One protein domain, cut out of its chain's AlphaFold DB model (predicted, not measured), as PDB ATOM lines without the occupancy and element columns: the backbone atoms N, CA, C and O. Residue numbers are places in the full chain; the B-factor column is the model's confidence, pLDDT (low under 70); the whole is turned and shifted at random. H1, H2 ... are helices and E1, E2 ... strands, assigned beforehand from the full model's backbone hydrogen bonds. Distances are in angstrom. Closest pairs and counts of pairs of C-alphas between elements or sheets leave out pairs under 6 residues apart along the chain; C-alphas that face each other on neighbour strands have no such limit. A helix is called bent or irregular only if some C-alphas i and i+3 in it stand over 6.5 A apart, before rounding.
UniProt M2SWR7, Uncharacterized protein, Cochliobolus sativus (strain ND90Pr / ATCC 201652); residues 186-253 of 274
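This is residues 186 to 253 of the 274 residues of an uncharacterized protein of Cochliobolus sativus (strain ND90Pr / ATCC 201652) (UniProt M2SWR7). Two helices, H1 and H3, pack on each other at a steep angle, and toward the far end from the opening loop lies a small ribbon in which strand E1 runs between residues 216 to 217 and residues 235 to 236. Two long loops, residues 186 to 199 before H1 and residues 223 to 240 between E1 and H3, make up much of the rest. The printed part has 68 residues with three named helices and one named strand, in the order H1, H2, E1, H3; it is mostly helix by its named elements, which hold 30 residues, under half. It is compact, with a radius of gyration of the C-alphas of 11.6 A and spans of 30 by 22 by 20 A.

After the opening loop comes H1, residues 200 to 210, and a tight link of one residue joins it to H2, residues 212 to 215; these two meet only through their link. Another tight link, of four residues, joins H2 to E1, residues 220 to 222, and the closest C-alphas of H2 and E1, those of Tyr 215 and Leu 221, are 5.3 A apart. E1 pairs with no named strand. In short antiparallel pairings, residues 220 to 221 of E1 pair with residues 216 to 217, and residues 221 to 222 of E1 with residues 235 to 236. H3, residues 241 to 252, touches H1, the closest C-alphas being those of Leu 204 and Ala 244, 5.6 A apart. The lines of H1 and H3 stand at a steep tilt of 58 degrees, opposite ways. The closest C-alphas of E1 and H3 are those of Leu 221 and Leu 243, 7.1 A apart. H1 and E1 are apart, as are H2 and H3. In H1 and H3 every O i to N i+4 pair is within hydrogen-bond range; H2 is too short for such a pair, and its one O i to N i+3 pair is within range.

H1 begins with C-alpha 200 at (-110.031, 112.041, 28.972) and is 15.2 A long from first to last C-alpha. E1 begins with C-alpha 220 at (-114.628, 129.126, 42.623). H3, 15.0 A long, ends with C-alpha 252 at (-102.050, 113.607, 34.180). H3 is neither bent nor irregular, but only just: C-alphas 249 and 252 are 6.2 A apart.

The C-alphas of Phe 194 and Gly 219 are the two farthest apart, at 32.3 A. The printed part has no cut. The link from E1 to H3 is long, with 18 residues. The mean pLDDT of the printed part is 72.5; it is under 70 at residues 186 to 188, 190 to 199, 227 to 233 and 253.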
ATOM      1  N   GLY A 186    -107.400 113.872  47.595       63.47
ATOM      2  CA  GLY A 186    -105.953 113.983  47.813       63.47
ATOM      3  C   GLY A 186    -105.196 112.742  47.327       63.47
ATOM      4  O   GLY A 186    -104.347 112.215  48.042       63.47
ATOM      5  N   GLY A 187    -105.578 112.207  46.163       64.12
ATOM      6  CA  GLY A 187    -104.996 110.995  45.571       64.12
ATOM      7  C   GLY A 187    -105.514 109.670  46.144       64.12
ATOM      8  O   GLY A 187    -104.999 108.604  45.811       64.12
ATOM      9  N   LYS A 188    -106.540 109.698  47.007       63.44
ATOM     10  CA  LYS A 188    -107.146 108.488  47.599       63.44
ATOM     11  C   LYS A 188    -108.342 107.957  46.816       63.44
ATOM     12  O   LYS A 188    -108.935 106.959  47.235       63.44
ATOM     13  N   CYS A 189    -108.720 108.596  45.711       72.44
ATOM     14  CA  CYS A 189    -109.783 108.086  44.861       72.44
ATOM     15  C   CYS A 189    -109.465 106.648  44.408       72.44
ATOM     16  O   CYS A 189    -108.398 106.350  43.870       72.44
ATOM     17  N   THR A 190    -110.394 105.724  44.665       66.25
ATOM     18  CA  THR A 190    -110.225 104.296  44.358       66.25
ATOM     19  C   THR A 190    -110.407 103.998  42.872       66.25
ATOM     20  O   THR A 190    -109.953 102.958  42.389       66.25
ATOM     21  N   LYS A 191    -111.035 104.913  42.126       64.62
ATOM     22  CA  LYS A 191    -111.250 104.771  40.690       64.62
ATOM     23  C   LYS A 191    -109.940 105.027  39.954       64.62
ATOM     24  O   LYS A 191    -109.363 106.106  40.036       64.62
ATOM     25  N   ASN A 192    -109.480 104.003  39.236       57.56
ATOM     26  CA  ASN A 192    -108.209 104.013  38.510       57.56
ATOM     27  C   ASN A 192    -106.983 104.292  39.406       57.56
ATOM     28  O   ASN A 192    -105.994 104.842  38.946       57.56
ATOM     29  N   LYS A 193    -107.017 103.863  40.678       53.94
ATOM     30  CA  LYS A 193    -105.932 104.068  41.661       53.94
ATOM     31  C   LYS A 193    -104.553 103.554  41.210       53.94
ATOM     32  O   LYS A 193    -103.538 104.118  41.595       53.94
ATOM     33  N   PHE A 194    -104.516 102.486  40.413       48.38
ATOM     34  CA  PHE A 194    -103.279 101.818  39.978       48.38
ATOM     35  C   PHE A 194    -103.080 101.841  38.457       48.38
ATOM     36  O   PHE A 194    -102.215 101.144  37.930       48.38
ATOM     37  N   THR A 195    -103.913 102.584  37.730       55.75
ATOM     38  CA  THR A 195    -103.940 102.538  36.268       55.75
ATOM     39  C   THR A 195    -104.155 103.928  35.709       55.75
ATOM     40  O   THR A 195    -105.181 104.534  36.001       55.75
ATOM     41  N   LEU A 196    -103.254 104.362  34.821       63.09
ATOM     42  CA  LEU A 196    -103.419 105.589  34.043       63.09
ATOM     43  C   LEU A 196    -104.840 105.685  33.498       63.09
ATOM     44  O   LEU A 196    -105.370 104.727  32.919       63.09
ATOM     45  N   TRP A 197    -105.435 106.862  33.638       66.06
ATOM     46  CA  TRP A 197    -106.670 107.156  32.943       66.06
ATOM     47  C   TRP A 197    -106.427 107.047  31.436       66.06
ATOM     48  O   TRP A 197    -105.671 107.812  30.852       66.06
ATOM     49  N   ARG A 198    -107.076 106.073  30.793       61.94
ATOM     50  CA  ARG A 198    -106.941 105.830  29.344       61.94
ATOM     51  C   ARG A 198    -107.889 106.682  28.497       61.94
ATOM     52  O   ARG A 198    -107.850 106.607  27.278       61.94
ATOM     53  N   SER A 199    -108.778 107.442  29.136       69.25
ATOM     54  CA  SER A 199    -109.791 108.258  28.467       69.25
ATOM     55  C   SER A 199    -110.003 109.566  29.218       69.25
ATOM     56  O   SER A 199    -110.437 109.555  30.374       69.25
ATOM     57  N   ARG A 200    -109.759 110.677  28.511       71.88
ATOM     58  CA  ARG A 200    -110.031 112.041  28.972       71.88
ATOM     59  C   ARG A 200    -111.500 112.200  29.355       71.88
ATOM     60  O   ARG A 200    -111.804 112.665  30.441       71.88
ATOM     61  N   VAL A 201    -112.420 111.721  28.518       71.62
ATOM     62  CA  VAL A 201    -113.871 111.822  28.759       71.62
ATOM     63  C   VAL A 201    -114.290 111.082  30.030       71.62
ATOM     64  O   VAL A 201    -115.020 111.629  30.855       71.62
ATOM     65  N   SER A 202    -113.797 109.856  30.225       72.44
ATOM     66  CA  SER A 202    -114.085 109.075  31.435       72.44
ATOM     67  C   SER A 202    -113.575 109.780  32.694       72.44
ATOM     68  O   SER A 202    -114.265 109.808  33.714       72.44
ATOM     69  N   TYR A 203    -112.392 110.394  32.598       80.50
ATOM     70  CA  TYR A 203    -111.823 111.197  33.671       80.50
ATOM     71  C   TYR A 203    -112.650 112.450  33.957       80.50
ATOM     72  O   TYR A 203    -113.029 112.656  35.104       80.50
ATOM     73  N   LEU A 204    -112.984 113.253  32.941       79.50
ATOM     74  CA  LEU A 204    -113.785 114.465  33.125       79.50
ATOM     75  C   LEU A 204    -115.144 114.146  33.739       79.50
ATOM     76  O   LEU A 204    -115.550 114.804  34.692       79.50
ATOM     77  N   LYS A 205    -115.826 113.116  33.230       79.50
ATOM     78  CA  LYS A 205    -117.117 112.685  33.772       79.50
ATOM     79  C   LYS A 205    -116.990 112.307  35.246       79.50
ATOM     80  O   LYS A 205    -117.780 112.764  36.059       79.50
ATOM     81  N   HIS A 206    -115.978 111.515  35.587       83.81
ATOM     82  CA  HIS A 206    -115.711 111.137  36.968       83.81
ATOM     83  C   HIS A 206    -115.374 112.341  37.856       83.81
ATOM     84  O   HIS A 206    -115.913 112.459  38.947       83.81
ATOM     85  N   PHE A 207    -114.525 113.251  37.385       83.38
ATOM     86  CA  PHE A 207    -114.132 114.437  38.135       83.38
ATOM     87  C   PHE A 207    -115.335 115.338  38.428       83.38
ATOM     88  O   PHE A 207    -115.547 115.724  39.576       83.38
ATOM     89  N   VAL A 208    -116.143 115.624  37.401       81.00
ATOM     90  CA  VAL A 208    -117.329 116.482  37.516       81.00
ATOM     91  C   VAL A 208    -118.370 115.873  38.463       81.00
ATOM     92  O   VAL A 208    -119.006 116.595  39.221       81.00
ATOM     93  N   GLN A 209    -118.531 114.549  38.438       81.00
ATOM     94  CA  GLN A 209    -119.520 113.854  39.263       81.00
ATOM     95  C   GLN A 209    -119.077 113.673  40.715       81.00
ATOM     96  O   GLN A 209    -119.892 113.827  41.620       81.00
ATOM     97  N   ASP A 210    -117.807 113.336  40.936       79.62
ATOM     98  CA  ASP A 210    -117.370 112.779  42.217       79.62
ATOM     99  C   ASP A 210    -116.427 113.701  43.005       79.62
ATOM    100  O   ASP A 210    -116.233 113.472  44.198       79.62
ATOM    101  N   HIS A 211    -115.830 114.722  42.371       82.31
ATOM    102  CA  HIS A 211    -114.706 115.457  42.967       82.31
ATOM    103  C   HIS A 211    -114.810 116.984  42.948       82.31
ATOM    104  O   HIS A 211    -114.058 117.613  43.677       82.31
ATOM    105  N   VAL A 212    -115.729 117.607  42.201       81.12
ATOM    106  CA  VAL A 212    -115.813 119.083  42.062       81.12
ATOM    107  C   VAL A 212    -115.785 119.830  43.395       81.12
ATOM    108  O   VAL A 212    -115.028 120.786  43.548       81.12
ATOM    109  N   GLU A 213    -116.570 119.377  44.371       78.75
ATOM    110  CA  GLU A 213    -116.678 120.040  45.677       78.75
ATOM    111  C   GLU A 213    -115.376 119.980  46.492       78.75
ATOM    112  O   GLU A 213    -115.140 120.847  47.327       78.75
ATOM    113  N   GLU A 214    -114.489 119.016  46.228       79.56
ATOM    114  CA  GLU A 214    -113.200 118.894  46.927       79.56
ATOM    115  C   GLU A 214    -112.209 119.999  46.532       79.56
ATOM    116  O   GLU A 214    -111.271 120.284  47.270       79.56
ATOM    117  N   TYR A 215    -112.412 120.615  45.366       77.88
ATOM    118  CA  TYR A 215    -111.514 121.620  44.787       77.88
ATOM    119  C   TYR A 215    -112.053 123.041  44.958       77.88
ATOM    120  O   TYR A 215    -111.526 123.998  44.385       77.88
ATOM    121  N   LYS A 216    -113.139 123.188  45.715       82.00
ATOM    122  CA  LYS A 216    -113.841 124.448  45.895       82.00
ATOM    123  C   LYS A 216    -113.174 125.274  46.983       82.00
ATOM    124  O   LYS A 216    -113.136 124.890  48.148       82.00
ATOM    125  N   VAL A 217    -112.688 126.446  46.595       76.88
ATOM    126  CA  VAL A 217    -112.100 127.435  47.498       76.88
ATOM    127  C   VAL A 217    -112.945 128.702  47.395       76.88
ATOM    128  O   VAL A 217    -112.810 129.515  46.477       76.88
ATOM    129  N   GLY A 218    -113.895 128.836  48.322       77.12
ATOM    130  CA  GLY A 218    -114.929 129.870  48.268       77.12
ATOM    131  C   GLY A 218    -115.962 129.601  47.167       77.12
ATOM    132  O   GLY A 218    -116.557 128.527  47.112       77.12
ATOM    133  N   GLY A 219    -116.204 130.590  46.300       76.06
ATOM    134  CA  GLY A 219    -117.170 130.499  45.195       76.06
ATOM    135  C   GLY A 219    -116.604 129.968  43.872       76.06
ATOM    136  O   GLY A 219    -117.311 129.986  42.871       76.06
ATOM    137  N   LEU A 220    -115.334 129.556  43.834       79.50
ATOM    138  CA  LEU A 220    -114.628 129.126  42.623       79.50
ATOM    139  C   LEU A 220    -113.794 127.875  42.908       79.50
ATOM    140  O   LEU A 220    -113.542 127.541  44.067       79.50
ATOM    141  N   LEU A 221    -113.365 127.184  41.853       79.19
ATOM    142  CA  LEU A 221    -112.516 126.001  41.981       79.19
ATOM    143  C   LEU A 221    -111.047 126.351  41.743       79.19
ATOM    144  O   LEU A 221    -110.734 127.200  40.904       79.19
ATOM    145  N   GLN A 222    -110.145 125.675  42.449       79.25
ATOM    146  CA  GLN A 222    -108.700 125.853  42.317       79.25
ATOM    147  C   GLN A 222    -107.992 124.512  42.149       79.25
ATOM    148  O   GLN A 222    -108.445 123.484  42.644       79.25
ATOM    149  N   CYS A 223    -106.873 124.527  41.427       79.94
ATOM    150  CA  CYS A 223    -106.032 123.352  41.253       79.94
ATOM    151  C   CYS A 223    -105.002 123.278  42.396       79.94
ATOM    152  O   CYS A 223    -104.075 124.089  42.403       79.94
ATOM    153  N   PRO A 224    -105.097 122.312  43.328       73.25
ATOM    154  CA  PRO A 224    -104.147 122.177  44.433       73.25
ATOM    155  C   PRO A 224    -102.744 121.797  43.944       73.25
ATOM    156  O   PRO A 224    -101.754 122.121  44.580       73.25
ATOM    157  N   GLN A 225    -102.636 121.155  42.776       72.19
ATOM    158  CA  GLN A 225    -101.346 120.788  42.181       72.19
ATOM    159  C   GLN A 225    -100.615 121.980  41.544       72.19
ATOM    160  O   GLN A 225     -99.448 121.857  41.187       72.19
ATOM    161  N   CYS A 226    -101.285 123.126  41.390       75.44
ATOM    162  CA  CYS A 226    -100.675 124.361  40.897       75.44
ATOM    163  C   CYS A 226    -100.230 125.300  42.018       75.44
ATOM    164  O   CYS A 226     -99.688 126.362  41.710       75.44
ATOM    165  N   GLU A 227    -100.455 124.946  43.286       66.62
ATOM    166  CA  GLU A 227    -100.029 125.751  44.428       66.62
ATOM    167  C   GLU A 227     -98.499 125.942  44.391       66.62
ATOM    168  O   GLU A 227     -97.743 124.978  44.327       66.62
ATOM    169  N   GLY A 228     -98.041 127.199  44.336       59.88
ATOM    170  CA  GLY A 228     -96.618 127.550  44.189       59.88
ATOM    171  C   GLY A 228     -96.097 127.702  42.749       59.88
ATOM    172  O   GLY A 228     -94.926 128.024  42.567       59.88
ATOM    173  N   THR A 229     -96.941 127.524  41.726       63.41
ATOM    174  CA  THR A 229     -96.603 127.819  40.315       63.41
ATOM    175  C   THR A 229     -97.244 129.129  39.842       63.41
ATOM    176  O   THR A 229     -98.170 129.633  40.477       63.41
ATOM    177  N   GLU A 230     -96.846 129.652  38.677       59.44
ATOM    178  CA  GLU A 230     -97.512 130.812  38.045       59.44
ATOM    179  C   GLU A 230     -99.024 130.590  37.818       59.44
ATOM    180  O   GLU A 230     -99.803 131.538  37.734       59.44
ATOM    181  N   SER A 231     -99.469 129.327  37.773       60.38
ATOM    182  CA  SER A 231    -100.880 128.946  37.632       60.38
ATOM    183  C   SER A 231    -101.639 128.835  38.964       60.38
ATOM    184  O   SER A 231    -102.831 128.533  38.947       60.38
ATOM    185  N   ALA A 232    -101.007 129.098  40.116       61.38
ATOM    186  CA  ALA A 232    -101.639 129.004  41.440       61.38
ATOM    187  C   ALA A 232    -102.865 129.921  41.594       61.38
ATOM    188  O   ALA A 232    -103.809 129.611  42.320       61.38
ATOM    189  N   HIS A 233    -102.868 131.059  40.895       59.53
ATOM    190  CA  HIS A 233    -103.951 132.041  40.961       59.53
ATOM    191  C   HIS A 233    -105.087 131.773  39.970       59.53
ATOM    192  O   HIS A 233    -106.088 132.494  39.988       59.53
ATOM    193  N   HIS A 234    -104.961 130.755  39.114       73.62
ATOM    194  CA  HIS A 234    -105.988 130.440  38.131       73.62
ATOM    195  C   HIS A 234    -107.226 129.874  38.835       73.62
ATOM    196  O   HIS A 234    -107.167 128.853  39.523       73.62
ATOM    197  N   LYS A 235    -108.356 130.570  38.680       77.50
ATOM    198  CA  LYS A 235    -109.640 130.171  39.258       77.50
ATOM    199  C   LYS A 235    -110.543 129.641  38.161       77.50
ATOM    200  O   LYS A 235    -110.666 130.254  37.103       77.50
ATOM    201  N   TYR A 236    -111.193 128.523  38.439       77.81
ATOM    202  CA  TYR A 236    -112.044 127.832  37.485       77.81
ATOM    203  C   TYR A 236    -113.521 127.957  37.877       77.81
ATOM    204  O   TYR A 236    -113.840 128.029  39.070       77.81
ATOM    205  N   PRO A 237    -114.432 127.963  36.888       72.75
ATOM    206  CA  PRO A 237    -115.867 127.952  37.138       72.75
ATOM    207  C   PRO A 237    -116.308 126.724  37.949       72.75
ATOM    208  O   PRO A 237    -115.740 125.638  37.811       72.75
ATOM    209  N   VAL A 238    -117.363 126.883  38.754       75.12
ATOM    210  CA  VAL A 238    -117.911 125.844  39.653       75.12
ATOM    211  C   VAL A 238    -118.405 124.586  38.936       75.12
ATOM    212  O   VAL A 238    -118.540 123.543  39.560       75.12
ATOM    213  N   GLN A 239    -118.624 124.651  37.624       73.31
ATOM    214  CA  GLN A 239    -119.027 123.520  36.787       73.31
ATOM    215  C   GLN A 239    -117.937 122.434  36.678       73.31
ATOM    216  O   GLN A 239    -118.214 121.329  36.216       73.31
ATOM    217  N   GLY A 240    -116.684 122.728  37.049       74.31
ATOM    218  CA  GLY A 240    -115.626 121.718  37.188       74.31
ATOM    219  C   GLY A 240    -114.977 121.225  35.895       74.31
ATOM    220  O   GLY A 240    -113.855 120.731  35.942       74.31
ATOM    221  N   GLN A 241    -115.612 121.404  34.734       74.69
ATOM    222  CA  GLN A 241    -115.104 120.924  33.438       74.69
ATOM    223  C   GLN A 241    -113.761 121.562  33.057       74.69
ATOM    224  O   GLN A 241    -112.834 120.861  32.653       74.69
ATOM    225  N   SER A 242    -113.625 122.878  33.230       76.06
ATOM    226  CA  SER A 242    -112.383 123.598  32.921       76.06
ATOM    227  C   SER A 242    -111.235 123.194  33.852       76.06
ATOM    228  O   SER A 242    -110.108 123.025  33.391       76.06
ATOM    229  N   LEU A 243    -111.524 122.978  35.142       79.44
ATOM    230  CA  LEU A 243    -110.532 122.495  36.105       79.44
ATOM    231  C   LEU A 243    -110.113 121.051  35.796       79.44
ATOM    232  O   LEU A 243    -108.924 120.736  35.806       79.44
ATOM    233  N   ALA A 244    -111.070 120.184  35.460       79.94
ATOM    234  CA  ALA A 244    -110.795 118.809  35.065       79.94
ATOM    235  C   ALA A 244    -109.871 118.759  33.839       79.94
ATOM    236  O   ALA A 244    -108.853 118.070  33.862       79.94
ATOM    237  N   SER A 245    -110.180 119.521  32.787       79.06
ATOM    238  CA  SER A 245    -109.333 119.609  31.591       79.06
ATOM    239  C   SER A 245    -107.923 120.097  31.914       79.06
ATOM    240  O   SER A 245    -106.957 119.512  31.429       79.06
ATOM    241  N   HIS A 246    -107.792 121.109  32.775       82.69
ATOM    242  CA  HIS A 246    -106.488 121.596  33.213       82.69
ATOM    243  C   HIS A 246    -105.673 120.500  33.916       82.69
ATOM    244  O   HIS A 246    -104.525 120.263  33.546       82.69
ATOM    245  N   ILE A 247    -106.268 119.792  34.881       81.56
ATOM    246  CA  ILE A 247    -105.594 118.699  35.595       81.56
ATOM    247  C   ILE A 247    -105.212 117.568  34.634       81.56
ATOM    248  O   ILE A 247    -104.113 117.023  34.715       81.56
ATOM    249  N   TRP A 248    -106.087 117.247  33.680       78.62
ATOM    250  CA  TRP A 248    -105.794 116.264  32.644       78.62
ATOM    251  C   TRP A 248    -104.548 116.634  31.836       78.62
ATOM    252  O   TRP A 248    -103.622 115.836  31.709       78.62
ATOM    253  N   GLU A 249    -104.522 117.843  31.286       77.12
ATOM    254  CA  GLU A 249    -103.489 118.280  30.345       77.12
ATOM    255  C   GLU A 249    -102.160 118.593  31.026       77.12
ATOM    256  O   GLU A 249    -101.106 118.314  30.461       77.12
ATOM    257  N   LYS A 250    -102.199 119.176  32.226       76.88
ATOM    258  CA  LYS A 250    -100.995 119.659  32.912       76.88
ATOM    259  C   LYS A 250    -100.419 118.669  33.914       76.88
ATOM    260  O   LYS A 250     -99.207 118.674  34.093       76.88
ATOM    261  N   HIS A 251    -101.252 117.821  34.520       75.12
ATOM    262  CA  HIS A 251    -100.841 116.985  35.656       75.12
ATOM    263  C   HIS A 251    -100.994 115.475  35.426       75.12
ATOM    264  O   HIS A 251    -100.323 114.697  36.094       75.12
ATOM    265  N   LEU A 252    -101.844 115.037  34.489       70.62
ATOM    266  CA  LEU A 252    -102.050 113.607  34.180       70.62
ATOM    267  C   LEU A 252    -101.437 113.169  32.845       70.62
ATOM    268  O   LEU A 252    -101.099 111.996  32.675       70.62
ATOM    269  N   SER A 253    -101.313 114.084  31.885       59.06
ATOM    270  CA  SER A 253    -100.705 113.803  30.586       59.06
ATOM    271  C   SER A 253     -99.189 113.802  30.743       59.06
ATOM    272  O   SER A 253     -98.603 114.826  31.085       59.06
TER     273      SER A 253